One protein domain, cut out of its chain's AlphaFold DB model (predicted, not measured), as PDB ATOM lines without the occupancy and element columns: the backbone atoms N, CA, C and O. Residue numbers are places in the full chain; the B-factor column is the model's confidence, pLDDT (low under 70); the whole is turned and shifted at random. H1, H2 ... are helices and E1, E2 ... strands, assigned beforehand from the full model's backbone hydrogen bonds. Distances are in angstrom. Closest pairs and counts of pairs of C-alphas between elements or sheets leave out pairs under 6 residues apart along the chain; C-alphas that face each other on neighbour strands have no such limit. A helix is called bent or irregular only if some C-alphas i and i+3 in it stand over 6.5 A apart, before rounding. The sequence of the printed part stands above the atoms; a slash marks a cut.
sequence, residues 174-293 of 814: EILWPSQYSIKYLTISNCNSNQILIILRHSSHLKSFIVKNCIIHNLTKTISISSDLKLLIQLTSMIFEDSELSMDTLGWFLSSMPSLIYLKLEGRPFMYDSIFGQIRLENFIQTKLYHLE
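What this domain is: This is residues 174 to 293 of the 814 residues of the protein "Hypothetical protein" of Rotaria sp. Silwood1 (UniProt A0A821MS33). The chain is wound in stacked turns: E1, E2, E3 and E4 lie side by side as a wall of parallel strands, in that order, and between them the chain returns through H1, H2 and H3 away from the wall. H4 follows E4 and comes near H3. The 120 printed residues, with four named helices and four named strands in the order E1 H1 E2 H2 E3 H3 E4 H4, are of mixed class, with under half in named elements. The whole is compact, with a radius of gyration of the C-alphas of 13.7 A and spans of 39 by 29 by 28 A.

How they stand to each other: Start at E1, residues 185 to 189, parallel to E2, residues 208 to 212; N 188 and O 210 are 2.8 A apart, within hydrogen-bond range. Likewise N 211 is 2.8 A from O 239 of E3, residues 237 to 245, and N 240 is 2.9 A from O 264 of E4, residues 262 to 269. The sheet is twisted; E3 bends by 101 degrees at residue 242. H1, residues 193 to 202, only grazes the sheet with residues 196 to 200. H2, residues 228 to 231, only just touches H1, with 3 pairs of C-alphas within 8 A, the closest Arg 201 and Leu 229 at 6.9 A; it is only just irregular, C-alphas 228 and 231 being 6.52 A apart. H3, residues 247 to 254, and H4, residues 281 to 288, are close but not clearly touching, the closest C-alphas being Gly 251 and Phe 284 at 7.6 A. They run the same way at a shallow tilt of 24 degrees. E1 H1 E2, E2 H2 E3 and E3 H3 E4 are strand-helix-strand units, parallel neighbours joined through a helix, with right-handed crossovers. In H1, H3 and H4 every O i to N i+4 pair is within hydrogen-bond range; H2 is too short for one.

Where its parts are: Find C-alpha 185 at (-9.610, 36.532, -8.873), where E1 begins. H1 measures 14.9 A from first to last C-alpha, E3 17.4 A and E4 19.7 A. H4 ends at C-alpha 288, (-1.319, 20.619, 5.670).

The domain as a whole: The C-alphas farthest apart, Ser 182 and Gln 278, are 40.0 A apart. The printed part has no cut; the links E2 to H2 and E4 to H4 are long. The model's pLDDT is under 70 in 39 residues, among them 217 to 233 and 269 to 280.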
ATOM      1  N   GLU A 174     -11.809  18.323 -22.374       55.34
ATOM      2  CA  GLU A 174     -10.631  18.951 -22.979       55.34
ATOM      3  C   GLU A 174     -10.797  20.473 -23.070       55.34
ATOM      4  O   GLU A 174     -11.050  21.046 -24.131       55.34
ATOM      5  N   ILE A 175     -10.671  21.157 -21.935       62.31
ATOM      6  CA  ILE A 175     -10.579  22.618 -21.929       62.31
ATOM      7  C   ILE A 175      -9.135  23.038 -22.229       62.31
ATOM      8  O   ILE A 175      -8.234  22.812 -21.428       62.31
ATOM      9  N   LEU A 176      -8.909  23.724 -23.352       63.84
ATOM     10  CA  LEU A 176      -7.650  24.423 -23.633       63.84
ATOM     11  C   LEU A 176      -7.633  25.765 -22.882       63.84
ATOM     12  O   LEU A 176      -7.915  26.814 -23.461       63.84
ATOM     13  N   TRP A 177      -7.356  25.736 -21.575       72.19
ATOM     14  CA  TRP A 177      -7.288  26.963 -20.777       72.19
ATOM     15  C   TRP A 177      -6.014  27.755 -21.114       72.19
ATOM     16  O   TRP A 177      -4.915  27.195 -21.057       72.19
ATOM     17  N   PRO A 178      -6.111  29.052 -21.450       69.75
ATOM     18  CA  PRO A 178      -4.943  29.839 -21.822       69.75
ATOM     19  C   PRO A 178      -4.006  30.056 -20.621       69.75
ATOM     20  O   PRO A 178      -4.438  30.437 -19.534       69.75
ATOM     21  N   SER A 179      -2.699  29.843 -20.814       64.88
ATOM     22  CA  SER A 179      -1.668  30.116 -19.802       64.88
ATOM     23  C   SER A 179      -1.482  31.625 -19.635       64.88
ATOM     24  O   SER A 179      -0.944  32.276 -20.534       64.88
ATOM     25  N   GLN A 180      -1.939  32.200 -18.521       60.69
ATOM     26  CA  GLN A 180      -2.021  33.656 -18.374       60.69
ATOM     27  C   GLN A 180      -1.538  34.188 -17.034       60.69
ATOM     28  O   GLN A 180      -1.736  33.583 -15.981       60.69
ATOM     29  N   TYR A 181      -0.960  35.389 -17.094       62.75
ATOM     30  CA  TYR A 181      -0.223  35.983 -15.985       62.75
ATOM     31  C   TYR A 181      -0.992  37.070 -15.195       62.75
ATOM     32  O   TYR A 181      -0.506  37.511 -14.157       62.75
ATOM     33  N   SER A 182      -2.180  37.523 -15.632       73.31
ATOM     34  CA  SER A 182      -2.858  38.696 -15.029       73.31
ATOM     35  C   SER A 182      -4.031  38.391 -14.088       73.31
ATOM     36  O   SER A 182      -4.308  39.204 -13.198       73.31
ATOM     37  N   ILE A 183      -4.724  37.256 -14.251       83.69
ATOM     38  CA  ILE A 183      -5.931  36.937 -13.472       83.69
ATOM     39  C   ILE A 183      -5.551  36.619 -12.023       83.69
ATOM     40  O   ILE A 183      -4.787  35.699 -11.746       83.69
ATOM     41  N   LYS A 184      -6.128  37.378 -11.086       85.12
ATOM     42  CA  LYS A 184      -5.909  37.226  -9.636       85.12
ATOM     43  C   LYS A 184      -7.135  36.680  -8.911       85.12
ATOM     44  O   LYS A 184      -6.978  36.058  -7.862       85.12
ATOM     45  N   TYR A 185      -8.328  36.927  -9.452       88.12
ATOM     46  CA  TYR A 185      -9.610  36.532  -8.873       88.12
ATOM     47  C   TYR A 185     -10.427  35.785  -9.923       88.12
ATOM     48  O   TYR A 185     -10.758  36.358 -10.962       88.12
ATOM     49  N   LEU A 186     -10.757  34.528  -9.649       88.06
ATOM     50  CA  LEU A 186     -11.491  33.677 -10.578       88.06
ATOM     51  C   LEU A 186     -12.676  33.033  -9.866       88.06
ATOM     52  O   LEU A 186     -12.508  32.430  -8.809       88.06
ATOM     53  N   THR A 187     -13.856  33.148 -10.463       87.00
ATOM     54  CA  THR A 187     -15.067  32.457 -10.029       87.00
ATOM     55  C   THR A 187     -15.564  31.589 -11.170       87.00
ATOM     56  O   THR A 187     -15.736  32.069 -12.287       87.00
ATOM     57  N   ILE A 188     -15.800  30.313 -10.911       86.75
ATOM     58  CA  ILE A 188     -16.289  29.379 -11.917       86.75
ATOM     59  C   ILE A 188     -17.464  28.610 -11.344       86.75
ATOM     60  O   ILE A 188     -17.411  28.148 -10.206       86.75
ATOM     61  N   SER A 189     -18.523  28.482 -12.137       84.81
ATOM     62  CA  SER A 189     -19.717  27.733 -11.763       84.81
ATOM     63  C   SER A 189     -19.967  26.541 -12.682       84.81
ATOM     64  O   SER A 189     -19.668  26.610 -13.873       84.81
ATOM     65  N   ASN A 190     -20.517  25.458 -12.122       78.50
ATOM     66  CA  ASN A 190     -20.935  24.245 -12.838       78.50
ATOM     67  C   ASN A 190     -19.811  23.540 -13.628       78.50
ATOM     68  O   ASN A 190     -20.014  23.078 -14.749       78.50
ATOM     69  N   CYS A 191     -18.618  23.460 -13.042       77.38
ATOM     70  CA  CYS A 191     -17.474  22.711 -13.565       77.38
ATOM     71  C   CYS A 191     -17.370  21.294 -12.996       77.38
ATOM     72  O   CYS A 191     -17.807  21.016 -11.876       77.38
ATOM     73  N   ASN A 192     -16.683  20.426 -13.740       76.38
ATOM     74  CA  ASN A 192     -16.264  19.109 -13.261       76.38
ATOM     75  C   ASN A 192     -14.859  19.133 -12.610       76.38
ATOM     76  O   ASN A 192     -14.099  20.100 -12.740       76.38
ATOM     77  N   SER A 193     -14.495  18.048 -11.916       74.75
ATOM     78  CA  SER A 193     -13.201  17.893 -11.231       74.75
ATOM     79  C   SER A 193     -11.977  18.116 -12.136       74.75
ATOM     80  O   SER A 193     -11.007  18.753 -11.722       74.75
ATOM     81  N   ASN A 194     -12.001  17.596 -13.368       74.25
ATOM     82  CA  ASN A 194     -10.866  17.658 -14.296       74.25
ATOM     83  C   ASN A 194     -10.653  19.083 -14.824       74.25
ATOM     84  O   ASN A 194      -9.524  19.569 -14.873       74.25
ATOM     85  N   GLN A 195     -11.740  19.781 -15.148       76.25
ATOM     86  CA  GLN A 195     -11.719  21.168 -15.603       76.25
ATOM     87  C   GLN A 195     -11.099  22.082 -14.539       76.25
ATOM     88  O   GLN A 195     -10.225  22.888 -14.856       76.25
ATOM     89  N   ILE A 196     -11.475  21.907 -13.266       78.25
ATOM     90  CA  ILE A 196     -10.900  22.655 -12.136       78.25
ATOM     91  C   ILE A 196      -9.374  22.485 -12.074       78.25
ATOM     92  O   ILE A 196      -8.648  23.467 -11.899       78.25
ATOM     93  N   LEU A 197      -8.876  21.257 -12.245       75.44
ATOM     94  CA  LEU A 197      -7.439  20.976 -12.229       75.44
ATOM     95  C   LEU A 197      -6.699  21.617 -13.406       75.44
ATOM     96  O   LEU A 197      -5.619  22.175 -13.213       75.44
ATOM     97  N   ILE A 198      -7.273  21.559 -14.609       75.94
ATOM     98  CA  ILE A 198      -6.693  22.181 -15.805       75.94
ATOM     99  C   ILE A 198      -6.585  23.697 -15.605       75.94
ATOM    100  O   ILE A 198      -5.518  24.272 -15.810       75.94
ATOM    101  N   ILE A 199      -7.659  24.335 -15.138       78.31
ATOM    102  CA  ILE A 199      -7.693  25.777 -14.871       78.31
ATOM    103  C   ILE A 199      -6.588  26.168 -13.886       78.31
ATOM    104  O   ILE A 199      -5.797  27.067 -14.169       78.31
ATOM    105  N   LEU A 200      -6.480  25.441 -12.771       76.50
ATOM    106  CA  LEU A 200      -5.474  25.708 -11.745       76.50
ATOM    107  C   LEU A 200      -4.040  25.489 -12.230       76.50
ATOM    108  O   LEU A 200      -3.148  26.249 -11.851       76.50
ATOM    109  N   ARG A 201      -3.805  24.499 -13.099       75.94
ATOM    110  CA  ARG A 201      -2.484  24.249 -13.700       75.94
ATOM    111  C   ARG A 201      -2.002  25.432 -14.541       75.94
ATOM    112  O   ARG A 201      -0.804  25.697 -14.590       75.94
ATOM    113  N   HIS A 202      -2.923  26.145 -15.184       75.06
ATOM    114  CA  HIS A 202      -2.615  27.246 -16.096       75.06
ATOM    115  C   HIS A 202      -2.746  28.648 -15.461       75.06
ATOM    116  O   HIS A 202      -2.447  29.639 -16.132       75.06
ATOM    117  N   SER A 203      -3.131  28.756 -14.180       76.31
ATOM    118  CA  SER A 203      -3.368  30.027 -13.470       76.31
ATOM    119  C   SER A 203      -2.367  30.291 -12.328       76.31
ATOM    120  O   SER A 203      -2.690  30.156 -11.147       76.31
ATOM    121  N   SER A 204      -1.140  30.700 -12.655       74.00
ATOM    122  CA  SER A 204      -0.038  30.830 -11.680       74.00
ATOM    123  C   SER A 204      -0.116  32.039 -10.729       74.00
ATOM    124  O   SER A 204       0.479  32.002  -9.655       74.00
ATOM    125  N   HIS A 205      -0.847  33.103 -11.083       77.50
ATOM    126  CA  HIS A 205      -0.977  34.338 -10.281       77.50
ATOM    127  C   HIS A 205      -2.283  34.430  -9.478       77.50
ATOM    128  O   HIS A 205      -2.619  35.489  -8.925       77.50
ATOM    129  N   LEU A 206      -3.040  33.333  -9.433       83.31
ATOM    130  CA  LEU A 206      -4.346  33.298  -8.805       83.31
ATOM    131  C   LEU A 206      -4.212  33.459  -7.287       83.31
ATOM    132  O   LEU A 206      -3.521  32.691  -6.623       83.31
ATOM    133  N   LYS A 207      -4.883  34.472  -6.731       86.94
ATOM    134  CA  LYS A 207      -4.916  34.736  -5.284       86.94
ATOM    135  C   LYS A 207      -6.174  34.175  -4.639       86.94
ATOM    136  O   LYS A 207      -6.115  33.674  -3.520       86.94
ATOM    137  N   SER A 208      -7.305  34.280  -5.333       88.94
ATOM    138  CA  SER A 208      -8.599  33.797  -4.856       88.94
ATOM    139  C   SER A 208      -9.316  33.024  -5.948       88.94
ATOM    140  O   SER A 208      -9.437  33.510  -7.078       88.94
ATOM    141  N   PHE A 209      -9.793  31.838  -5.587       89.56
ATOM    142  CA  PHE A 209     -10.544  30.965  -6.471       89.56
ATOM    143  C   PHE A 209     -11.863  30.549  -5.822       89.56
ATOM    144  O   PHE A 209     -11.884  30.075  -4.685       89.56
ATOM    145  N   ILE A 210     -12.960  30.764  -6.544       88.50
ATOM    146  CA  ILE A 210     -14.322  30.467  -6.106       88.50
ATOM    147  C   ILE A 210     -14.930  29.452  -7.068       88.50
ATOM    148  O   ILE A 210     -14.947  29.664  -8.279       88.50
ATOM    149  N   VAL A 211     -15.452  28.366  -6.520       87.62
ATOM    150  CA  VAL A 211     -16.069  27.265  -7.253       87.62
ATOM    151  C   VAL A 211     -17.515  27.143  -6.780       87.62
ATOM    152  O   VAL A 211     -17.748  26.961  -5.588       87.62
ATOM    153  N   LYS A 212     -18.487  27.282  -7.685       87.19
ATOM    154  CA  LYS A 212     -19.923  27.286  -7.356       87.19
ATOM    155  C   LYS A 212     -20.662  26.153  -8.069       87.19
ATOM    156  O   LYS A 212     -20.424  25.943  -9.254       87.19
ATOM    157  N   ASN A 213     -21.609  25.486  -7.413       81.81
ATOM    158  CA  ASN A 213     -22.459  24.451  -8.029       81.81
ATOM    159  C   ASN A 213     -21.669  23.355  -8.776       81.81
ATOM    160  O   ASN A 213     -22.084  22.890  -9.837       81.81
ATOM    161  N   CYS A 214     -20.491  22.977  -8.279       78.38
ATOM    162  CA  CYS A 214     -19.648  21.980  -8.935       78.38
ATOM    163  C   CYS A 214     -19.787  20.617  -8.267       78.38
ATOM    164  O   CYS A 214     -20.012  20.521  -7.061       78.38
ATOM    165  N   ILE A 215     -19.582  19.564  -9.051       73.94
ATOM    166  CA  ILE A 215     -19.542  18.188  -8.562       73.94
ATOM    167  C   ILE A 215     -18.081  17.743  -8.548       73.94
ATOM    168  O   ILE A 215     -17.453  17.627  -9.603       73.94
ATOM    169  N   ILE A 216     -17.528  17.518  -7.354       71.50
ATOM    170  CA  ILE A 216     -16.111  17.186  -7.165       71.50
ATOM    171  C   ILE A 216     -15.991  15.752  -6.661       71.50
ATOM    172  O   ILE A 216     -16.137  15.460  -5.471       71.50
ATOM    173  N   HIS A 217     -15.707  14.850  -7.597       69.12
ATOM    174  CA  HIS A 217     -15.541  13.418  -7.351       69.12
ATOM    175  C   HIS A 217     -14.272  12.862  -8.010       69.12
ATOM    176  O   HIS A 217     -13.834  13.359  -9.049       69.12
ATOM    177  N   ASN A 218     -13.723  11.793  -7.417       59.25
ATOM    178  CA  ASN A 218     -12.734  10.875  -8.002       59.25
ATOM    179  C   ASN A 218     -11.514  11.522  -8.695       59.25
ATOM    180  O   ASN A 218     -11.098  11.084  -9.765       59.25
ATOM    181  N   LEU A 219     -10.869  12.497  -8.044       56.38
ATOM    182  CA  LEU A 219      -9.602  13.094  -8.510       56.38
ATOM    183  C   LEU A 219      -8.423  12.090  -8.565       56.38
ATOM    184  O   LEU A 219      -7.405  12.348  -9.199       56.38
ATOM    185  N   THR A 220      -8.548  10.936  -7.902       50.94
ATOM    186  CA  THR A 220      -7.459   9.970  -7.680       50.94
ATOM    187  C   THR A 220      -7.160   9.053  -8.868       50.94
ATOM    188  O   THR A 220      -6.083   8.461  -8.906       50.94
ATOM    189  N   LYS A 221      -8.073   8.914  -9.841       48.88
ATOM    190  CA  LYS A 221      -7.890   7.990 -10.980       48.88
ATOM    191  C   LYS A 221      -7.229   8.614 -12.211       48.88
ATOM    192  O   LYS A 221      -6.795   7.859 -13.074       48.88
ATOM    193  N   THR A 222      -7.137   9.940 -12.314       45.16
ATOM    194  CA  THR A 222      -6.769  10.595 -13.582       45.16
ATOM    195  C   THR A 222      -5.383  11.230 -13.633       45.16
ATOM    196  O   THR A 222      -4.969  11.587 -14.731       45.16
ATOM    197  N   ILE A 223      -4.620  11.360 -12.535       46.81
ATOM    198  CA  ILE A 223      -3.337  12.088 -12.593       46.81
ATOM    199  C   ILE A 223      -2.227  11.462 -11.734       46.81
ATOM    200  O   ILE A 223      -2.210  11.562 -10.509       46.81
ATOM    201  N   SER A 224      -1.217  10.909 -12.405       46.94
ATOM    202  CA  SER A 224       0.118  10.621 -11.877       46.94
ATOM    203  C   SER A 224       1.031  11.849 -12.020       46.94
ATOM    204  O   SER A 224       1.902  11.877 -12.882       46.94
ATOM    205  N   ILE A 225       0.845  12.907 -11.223       45.44
ATOM    206  CA  ILE A 225       1.730  14.088 -11.291       45.44
ATOM    207  C   ILE A 225       2.048  14.596  -9.885       45.44
ATOM    208  O   ILE A 225       1.252  15.272  -9.240       45.44
ATOM    209  N   SER A 226       3.258  14.278  -9.428       43.81
ATOM    210  CA  SER A 226       3.856  14.718  -8.163       43.81
ATOM    211  C   SER A 226       4.786  15.938  -8.315       43.81
ATOM    212  O   SER A 226       5.383  16.371  -7.329       43.81
ATOM    213  N   SER A 227       4.909  16.535  -9.510       49.75
ATOM    214  CA  SER A 227       5.867  17.629  -9.777       49.75
ATOM    215  C   SER A 227       5.251  18.992 -10.120       49.75
ATOM    216  O   SER A 227       5.807  20.004  -9.701       49.75
ATOM    217  N   ASP A 228       4.108  19.052 -10.814       50.03
ATOM    218  CA  ASP A 228       3.652  20.305 -11.456       50.03
ATOM    219  C   ASP A 228       2.712  21.158 -10.583       50.03
ATOM    220  O   ASP A 228       2.632  22.373 -10.751       50.03
ATOM    221  N   LEU A 229       2.041  20.557  -9.593       51.62
ATOM    222  CA  LEU A 229       1.144  21.270  -8.664       51.62
ATOM    223  C   LEU A 229       1.884  22.125  -7.618       51.62
ATOM    224  O   LEU A 229       1.260  22.933  -6.933       51.62
ATOM    225  N   LYS A 230       3.223  22.032  -7.535       52.06
ATOM    226  CA  LYS A 230       4.066  22.904  -6.687       52.06
ATOM    227  C   LYS A 230       3.986  24.397  -7.051       52.06
ATOM    228  O   LYS A 230       4.543  25.217  -6.331       52.06
ATOM    229  N   LEU A 231       3.302  24.766  -8.135       51.06
ATOM    230  CA  LEU A 231       3.154  26.149  -8.599       51.06
ATOM    231  C   LEU A 231       2.008  26.930  -7.921       51.06
ATOM    232  O   LEU A 231       1.947  28.147  -8.072       51.06
ATOM    233  N   LEU A 232       1.138  26.289  -7.128       59.22
ATOM    234  CA  LEU A 232      -0.043  26.928  -6.511       59.22
ATOM    235  C   LEU A 232       0.217  27.617  -5.152       59.22
ATOM    236  O   LEU A 232      -0.720  27.953  -4.433       59.22
ATOM    237  N   ILE A 233       1.482  27.900  -4.816       60.25
ATOM    238  CA  ILE A 233       1.921  28.523  -3.544       60.25
ATOM    239  C   ILE A 233       1.383  29.963  -3.355       60.25
ATOM    240  O   ILE A 233       1.530  30.559  -2.292       60.25
ATOM    241  N   GLN A 234       0.772  30.571  -4.374       72.00
ATOM    242  CA  GLN A 234       0.265  31.949  -4.295       72.00
ATOM    243  C   GLN A 234      -1.222  32.049  -3.939       72.00
ATOM    244  O   GLN A 234      -1.687  33.147  -3.618       72.00
ATOM    245  N   LEU A 235      -1.966  30.936  -3.974       82.56
ATOM    246  CA  LEU A 235      -3.387  30.945  -3.653       82.56
ATOM    247  C   LEU A 235      -3.559  31.186  -2.149       82.56
ATOM    248  O   LEU A 235      -3.081  30.408  -1.321       82.56
ATOM    249  N   THR A 236      -4.236  32.276  -1.794       86.19
ATOM    250  CA  THR A 236      -4.496  32.656  -0.399       86.19
ATOM    251  C   THR A 236      -5.946  32.426   0.005       86.19
ATOM    252  O   THR A 236      -6.232  32.330   1.198       86.19
ATOM    253  N   SER A 237      -6.865  32.316  -0.959       90.12
ATOM    254  CA  SER A 237      -8.290  32.108  -0.717       90.12
ATOM    255  C   SER A 237      -8.876  31.048  -1.647       90.12
ATOM    256  O   SER A 237      -8.752  31.151  -2.866       90.12
ATOM    257  N   MET A 238      -9.571  30.071  -1.064       89.06
ATOM    258  CA  MET A 238     -10.337  29.053  -1.785       89.06
ATOM    259  C   MET A 238     -11.758  28.990  -1.224       89.06
ATOM    260  O   MET A 238     -11.944  28.916  -0.009       89.06
ATOM    261  N   ILE A 239     -12.763  29.043  -2.094       87.88
ATOM    262  CA  ILE A 239     -14.173  29.053  -1.700       87.88
ATOM    263  C   ILE A 239     -14.934  28.041  -2.553       87.88
ATOM    264  O   ILE A 239     -14.884  28.113  -3.777       87.88
ATOM    265  N   PHE A 240     -15.659  27.134  -1.907       86.81
ATOM    266  CA  PHE A 240     -16.639  26.261  -2.544       86.81
ATOM    267  C   PHE A 240     -18.033  26.669  -2.073       86.81
ATOM    268  O   PHE A 240     -18.252  26.732  -0.864       86.81
ATOM    269  N   GLU A 241     -18.944  26.959  -3.001       86.00
ATOM    270  CA  GLU A 241     -20.341  27.326  -2.722       86.00
ATOM    271  C   GLU A 241     -21.290  26.333  -3.395       86.00
ATOM    272  O   GLU A 241     -21.072  25.961  -4.553       86.00
ATOM    273  N   ASP A 242     -22.320  25.889  -2.668       80.31
ATOM    274  CA  ASP A 242     -23.372  24.982  -3.151       80.31
ATOM    275  C   ASP A 242     -22.847  23.772  -3.964       80.31
ATOM    276  O   ASP A 242     -23.464  23.328  -4.931       80.31
ATOM    277  N   SER A 243     -21.675  23.237  -3.600       81.25
ATOM    278  CA  SER A 243     -20.978  22.194  -4.372       81.25
ATOM    279  C   SER A 243     -21.094  20.809  -3.725       81.25
ATOM    280  O   SER A 243     -21.196  20.681  -2.504       81.25
ATOM    281  N   GLU A 244     -21.062  19.747  -4.529       78.44
ATOM    282  CA  GLU A 244     -21.003  18.370  -4.025       78.44
ATOM    283  C   GLU A 244     -19.545  17.973  -3.795       78.44
ATOM    284  O   GLU A 244     -18.735  17.943  -4.726       78.44
ATOM    285  N   LEU A 245     -19.197  17.712  -2.533       72.44
ATOM    286  CA  LEU A 245     -17.810  17.581  -2.089       72.44
ATOM    287  C   LEU A 245     -17.518  16.157  -1.602       72.44
ATOM    288  O   LEU A 245     -18.102  15.687  -0.625       72.44
ATOM    289  N   SER A 246     -16.560  15.492  -2.247       74.44
ATOM    290  CA  SER A 246     -15.872  14.337  -1.667       74.44
ATOM    291  C   SER A 246     -14.733  14.837  -0.772       74.44
ATOM    292  O   SER A 246     -13.804  15.499  -1.239       74.44
ATOM    293  N   MET A 247     -14.805  14.556   0.529       68.25
ATOM    294  CA  MET A 247     -13.845  15.077   1.509       68.25
ATOM    295  C   MET A 247     -12.453  14.467   1.343       68.25
ATOM    296  O   MET A 247     -11.460  15.167   1.541       68.25
ATOM    297  N   ASP A 248     -12.361  13.205   0.919       67.44
ATOM    298  CA  ASP A 248     -11.073  12.540   0.704       67.44
ATOM    299  C   ASP A 248     -10.336  13.145  -0.497       67.44
ATOM    300  O   ASP A 248      -9.138  13.450  -0.443       67.44
ATOM    301  N   THR A 249     -11.070  13.406  -1.579       69.69
ATOM    302  CA  THR A 249     -10.512  14.047  -2.775       69.69
ATOM    303  C   THR A 249     -10.170  15.516  -2.525       69.69
ATOM    304  O   THR A 249      -9.124  15.986  -2.980       69.69
ATOM    305  N   LEU A 250     -10.980  16.222  -1.731       74.50
ATOM    306  CA  LEU A 250     -10.709  17.586  -1.286       74.50
ATOM    307  C   LEU A 250      -9.472  17.658  -0.379       74.50
ATOM    308  O   LEU A 250      -8.666  18.573  -0.529       74.50
ATOM    309  N   GLY A 251      -9.264  16.684   0.511       72.12
ATOM    310  CA  GLY A 251      -8.061  16.593   1.345       72.12
ATOM    311  C   GLY A 251      -6.782  16.424   0.516       72.12
ATOM    312  O   GLY A 251      -5.787  17.122   0.741       72.12
ATOM    313  N   TRP A 252      -6.809  15.554  -0.497       72.94
ATOM    314  CA  TRP A 252      -5.700  15.422  -1.450       72.94
ATOM    315  C   TRP A 252      -5.457  16.724  -2.228       72.94
ATOM    316  O   TRP A 252      -4.326  17.204  -2.320       72.94
ATOM    317  N   PHE A 253      -6.528  17.339  -2.722       75.38
ATOM    318  CA  PHE A 253      -6.479  18.569  -3.505       75.38
ATOM    319  C   PHE A 253      -5.921  19.759  -2.704       75.38
ATOM    320  O   PHE A 253      -4.972  20.414  -3.137       75.38
ATOM    321  N   LEU A 254      -6.432  19.991  -1.490       77.81
ATOM    322  CA  LEU A 254      -5.983  21.071  -0.604       77.81
ATOM    323  C   LEU A 254      -4.570  20.848  -0.055       77.81
ATOM    324  O   LEU A 254      -3.881  21.819   0.251       77.81
ATOM    325  N   SER A 255      -4.091  19.599   0.019       77.50
ATOM    326  CA  SER A 255      -2.693  19.314   0.389       77.50
ATOM    327  C   SER A 255      -1.683  19.957  -0.568       77.50
ATOM    328  O   SER A 255      -0.526  20.145  -0.196       77.50
ATOM    329  N   SER A 256      -2.113  20.313  -1.780       73.69
ATOM    330  CA  SER A 256      -1.291  21.003  -2.777       73.69
ATOM    331  C   SER A 256      -1.281  22.534  -2.613       73.69
ATOM    332  O   SER A 256      -0.612  23.217  -3.382       73.69
ATOM    333  N   MET A 257      -1.994  23.090  -1.621       79.31
ATOM    334  CA  MET A 257      -2.204  24.538  -1.431       79.31
ATOM    335  C   MET A 257      -1.855  25.009   0.002       79.31
ATOM    336  O   MET A 257      -2.721  25.500   0.731       79.31
ATOM    337  N   PRO A 258      -0.590  24.890   0.448       76.75
ATOM    338  CA  PRO A 258      -0.204  25.159   1.842       76.75
ATOM    339  C   PRO A 258      -0.285  26.642   2.260       76.75
ATOM    340  O   PRO A 258      -0.320  26.949   3.450       76.75
ATOM    341  N   SER A 259      -0.312  27.568   1.299       81.88
ATOM    342  CA  SER A 259      -0.346  29.028   1.488       81.88
ATOM    343  C   SER A 259      -1.736  29.607   1.776       81.88
ATOM    344  O   SER A 259      -1.878  30.827   1.886       81.88
ATOM    345  N   LEU A 260      -2.771  28.766   1.849       86.69
ATOM    346  CA  LEU A 260      -4.146  29.212   2.053       86.69
ATOM    347  C   LEU A 260      -4.309  29.917   3.403       86.69
ATOM    348  O   LEU A 260      -3.998  29.357   4.449       86.69
ATOM    349  N   ILE A 261      -4.858  31.132   3.361       87.62
ATOM    350  CA  ILE A 261      -5.188  31.967   4.524       87.62
ATOM    351  C   ILE A 261      -6.691  31.877   4.828       87.62
ATOM    352  O   ILE A 261      -7.092  31.897   5.993       87.62
ATOM    353  N   TYR A 262      -7.525  31.743   3.791       89.38
ATOM    354  CA  TYR A 262      -8.977  31.628   3.907       89.38
ATOM    355  C   TYR A 262      -9.526  30.440   3.114       89.38
ATOM    356  O   TYR A 262      -9.252  30.297   1.921       89.38
ATOM    357  N   LEU A 263     -10.342  29.620   3.776       88.44
ATOM    358  CA  LEU A 263     -11.039  28.484   3.181       88.44
ATOM    359  C   LEU A 263     -12.512  28.507   3.601       88.44
ATOM    360  O   LEU A 263     -12.813  28.511   4.797       88.44
ATOM    361  N   LYS A 264     -13.413  28.498   2.615       89.12
ATOM    362  CA  LYS A 264     -14.862  28.364   2.816       89.12
ATOM    363  C   LYS A 264     -15.367  27.100   2.119       89.12
ATOM    364  O   LYS A 264     -15.123  26.935   0.926       89.12
ATOM    365  N   LEU A 265     -16.059  26.231   2.858       87.38
ATOM    366  CA  LEU A 265     -16.655  24.991   2.349       87.38
ATOM    367  C   LEU A 265     -18.172  24.995   2.540       87.38
ATOM    368  O   LEU A 265     -18.659  24.821   3.652       87.38
ATOM    369  N   GLU A 266     -18.927  25.166   1.466       87.00
ATOM    370  CA  GLU A 266     -20.386  25.160   1.496       87.00
ATOM    371  C   GLU A 266     -20.931  24.145   0.488       87.00
ATOM    372  O   GLU A 266     -20.566  24.169  -0.691       87.00
ATOM    373  N   GLY A 267     -21.791  23.233   0.955       81.94
ATOM    374  CA  GLY A 267     -22.392  22.237   0.077       81.94
ATOM    375  C   GLY A 267     -22.909  20.966   0.746       81.94
ATOM    376  O   GLY A 267     -23.105  20.898   1.964       81.94
ATOM    377  N   ARG A 268     -23.138  19.943  -0.085       75.06
ATOM    378  CA  ARG A 268     -23.585  18.606   0.334       75.06
ATOM    379  C   ARG A 268     -22.416  17.629   0.222       75.06
ATOM    380  O   ARG A 268     -21.920  17.409  -0.885       75.06
ATOM    381  N   PRO A 269     -21.920  17.074   1.332       67.50
ATOM    382  CA  PRO A 269     -20.819  16.126   1.267       67.50
ATOM    383  C   PRO A 269     -21.316  14.720   0.864       67.50
ATOM    384  O   PRO A 269     -22.454  14.354   1.148       67.50
ATOM    385  N   PHE A 270     -20.482  13.943   0.167       57.69
ATOM    386  CA  PHE A 270     -20.910  12.692  -0.482       57.69
ATOM    387  C   PHE A 270     -21.136  11.516   0.494       57.69
ATOM    388  O   PHE A 270     -20.366  11.317   1.431       57.69
ATOM    389  N   MET A 271     -22.158  10.695   0.208       46.75
ATOM    390  CA  MET A 271     -22.697   9.583   1.025       46.75
ATOM    391  C   MET A 271     -21.671   8.564   1.559       46.75
ATOM    392  O   MET A 271     -21.856   8.018   2.648       46.75
ATOM    393  N   TYR A 272     -20.627   8.264   0.779       46.41
ATOM    394  CA  TYR A 272     -19.674   7.177   1.060       46.41
ATOM    395  C   TYR A 272     -18.348   7.649   1.640       46.41
ATOM    396  O   TYR A 272     -17.609   6.836   2.198       46.41
ATOM    397  N   ASP A 273     -18.062   8.944   1.540       49.66
ATOM    398  CA  ASP A 273     -16.877   9.486   2.167       49.66
ATOM    399  C   ASP A 273     -17.173   9.586   3.648       49.66
ATOM    400  O   ASP A 273     -18.134  10.216   4.103       49.66
ATOM    401  N   SER A 274     -16.323   8.943   4.430       49.66
ATOM    402  CA  SER A 274     -16.261   9.189   5.848       49.66
ATOM    403  C   SER A 274     -15.843  10.647   6.050       49.66
ATOM    404  O   SER A 274     -14.683  10.964   6.273       49.66
ATOM    405  N   ILE A 275     -16.811  11.559   6.034       47.31
ATOM    406  CA  ILE A 275     -16.671  12.949   6.498       47.31
ATOM    407  C   ILE A 275     -16.208  12.963   7.976       47.31
ATOM    408  O   ILE A 275     -15.745  13.973   8.497       47.31
ATOM    409  N   PHE A 276     -16.279  11.791   8.619       49.84
ATOM    410  CA  PHE A 276     -15.763  11.419   9.932       49.84
ATOM    411  C   PHE A 276     -14.814  10.201   9.852       49.84
ATOM    412  O   PHE A 276     -14.905   9.273  10.652       49.84
ATOM    413  N   GLY A 277     -13.969  10.140   8.822       45.28
ATOM    414  CA  GLY A 277     -12.956   9.098   8.625       45.28
ATOM    415  C   GLY A 277     -11.706   9.309   9.468       45.28
ATOM    416  O   GLY A 277     -11.575  10.312  10.160       45.28
ATOM    417  N   GLN A 278     -10.746   8.381   9.376       42.50
ATOM    418  CA  GLN A 278      -9.483   8.379  10.142       42.50
ATOM    419  C   GLN A 278      -8.650   9.681  10.060       42.50
ATOM    420  O   GLN A 278      -7.751   9.875  10.880       42.50
ATOM    421  N   ILE A 279      -8.934  10.591   9.120       51.72
ATOM    422  CA  ILE A 279      -8.294  11.907   9.024       51.72
ATOM    423  C   ILE A 279      -9.177  12.945   9.725       51.72
ATOM    424  O   ILE A 279     -10.144  13.454   9.165       51.72
ATOM    425  N   ARG A 280      -8.815  13.302  10.961       62.84
ATOM    426  CA  ARG A 280      -9.441  14.419  11.687       62.84
ATOM    427  C   ARG A 280      -9.233  15.713  10.893       62.84
ATOM    428  O   ARG A 280      -8.085  16.085  10.652       62.84
ATOM    429  N   LEU A 281     -10.309  16.420  10.527       71.94
ATOM    430  CA  LEU A 281     -10.246  17.717   9.826       71.94
ATOM    431  C   LEU A 281      -9.328  18.713  10.557       71.94
ATOM    432  O   LEU A 281      -8.563  19.440   9.931       71.94
ATOM    433  N   GLU A 282      -9.346  18.676  11.890       75.38
ATOM    434  CA  GLU A 282      -8.396  19.386  12.747       75.38
ATOM    435  C   GLU A 282      -6.936  19.019  12.429       75.38
ATOM    436  O   GLU A 282      -6.143  19.906  12.111       75.38
ATOM    437  N   ASN A 283      -6.582  17.727  12.440       76.06
ATOM    438  CA  ASN A 283      -5.230  17.262  12.115       76.06
ATOM    439  C   ASN A 283      -4.839  17.643  10.684       76.06
ATOM    440  O   ASN A 283      -3.697  18.020  10.439       76.06
ATOM    441  N   PHE A 284      -5.767  17.557   9.730       77.56
ATOM    442  CA  PHE A 284      -5.512  17.955   8.349       77.56
ATOM    443  C   PHE A 284      -5.158  19.443   8.254       77.56
ATOM    444  O   PHE A 284      -4.130  19.798   7.680       77.56
ATOM    445  N   ILE A 285      -5.955  20.312   8.880       80.62
ATOM    446  CA  ILE A 285      -5.688  21.752   8.896       80.62
ATOM    447  C   ILE A 285      -4.356  22.042   9.602       80.62
ATOM    448  O   ILE A 285      -3.559  22.823   9.093       80.62
ATOM    449  N   GLN A 286      -4.077  21.387  10.732       79.69
ATOM    450  CA  GLN A 286      -2.826  21.575  11.474       79.69
ATOM    451  C   GLN A 286      -1.586  21.101  10.698       79.69
ATOM    452  O   GLN A 286      -0.537  21.732  10.788       79.69
ATOM    453  N   THR A 287      -1.689  20.011   9.930       79.06
ATOM    454  CA  THR A 287      -0.535  19.394   9.247       79.06
ATOM    455  C   THR A 287      -0.312  19.900   7.825       79.06
ATOM    456  O   THR A 287       0.832  19.951   7.374       79.06
ATOM    457  N   LYS A 288      -1.378  20.252   7.096       78.25
ATOM    458  CA  LYS A 288      -1.319  20.619   5.670       78.25
ATOM    459  C   LYS A 288      -1.630  22.090   5.394       78.25
ATOM    460  O   LYS A 288      -1.121  22.617   4.412       78.25
ATOM    461  N   LEU A 289      -2.406  22.763   6.250       82.38
ATOM    462  CA  LEU A 289      -2.877  24.144   6.052       82.38
ATOM    463  C   LEU A 289      -2.501  25.048   7.239       82.38
ATOM    464  O   LEU A 289      -3.342  25.697   7.865       82.38
ATOM    465  N   TYR A 290      -1.211  25.094   7.558       81.19
ATOM    466  CA  TYR A 290      -0.683  25.791   8.735       81.19
ATOM    467  C   TYR A 290      -0.825  27.326   8.668       81.19
ATOM    468  O   TYR A 290      -0.856  27.973   9.714       81.19
ATOM    469  N   HIS A 291      -0.970  27.913   7.473       83.69
ATOM    470  CA  HIS A 291      -1.221  29.350   7.279       83.69
ATOM    471  C   HIS A 291      -2.703  29.756   7.327       83.69
ATOM    472  O   HIS A 291      -3.009  30.946   7.246       83.69
ATOM    473  N   LEU A 292      -3.623  28.798   7.474       86.50
ATOM    474  CA  LEU A 292      -5.055  29.071   7.428       86.50
ATOM    475  C   LEU A 292      -5.476  29.896   8.646       86.50
ATOM    476  O   LEU A 292      -5.506  29.382   9.759       86.50
ATOM    477  N   GLU A 293      -5.841  31.158   8.465       84.50
ATOM    478  CA  GLU A 293      -6.311  32.011   9.561       84.50
ATOM    479  C   GLU A 293      -7.820  31.884   9.767       84.50
ATOM    480  O   GLU A 293      -8.292  31.879  10.903       84.50
TER     481      GLU A 293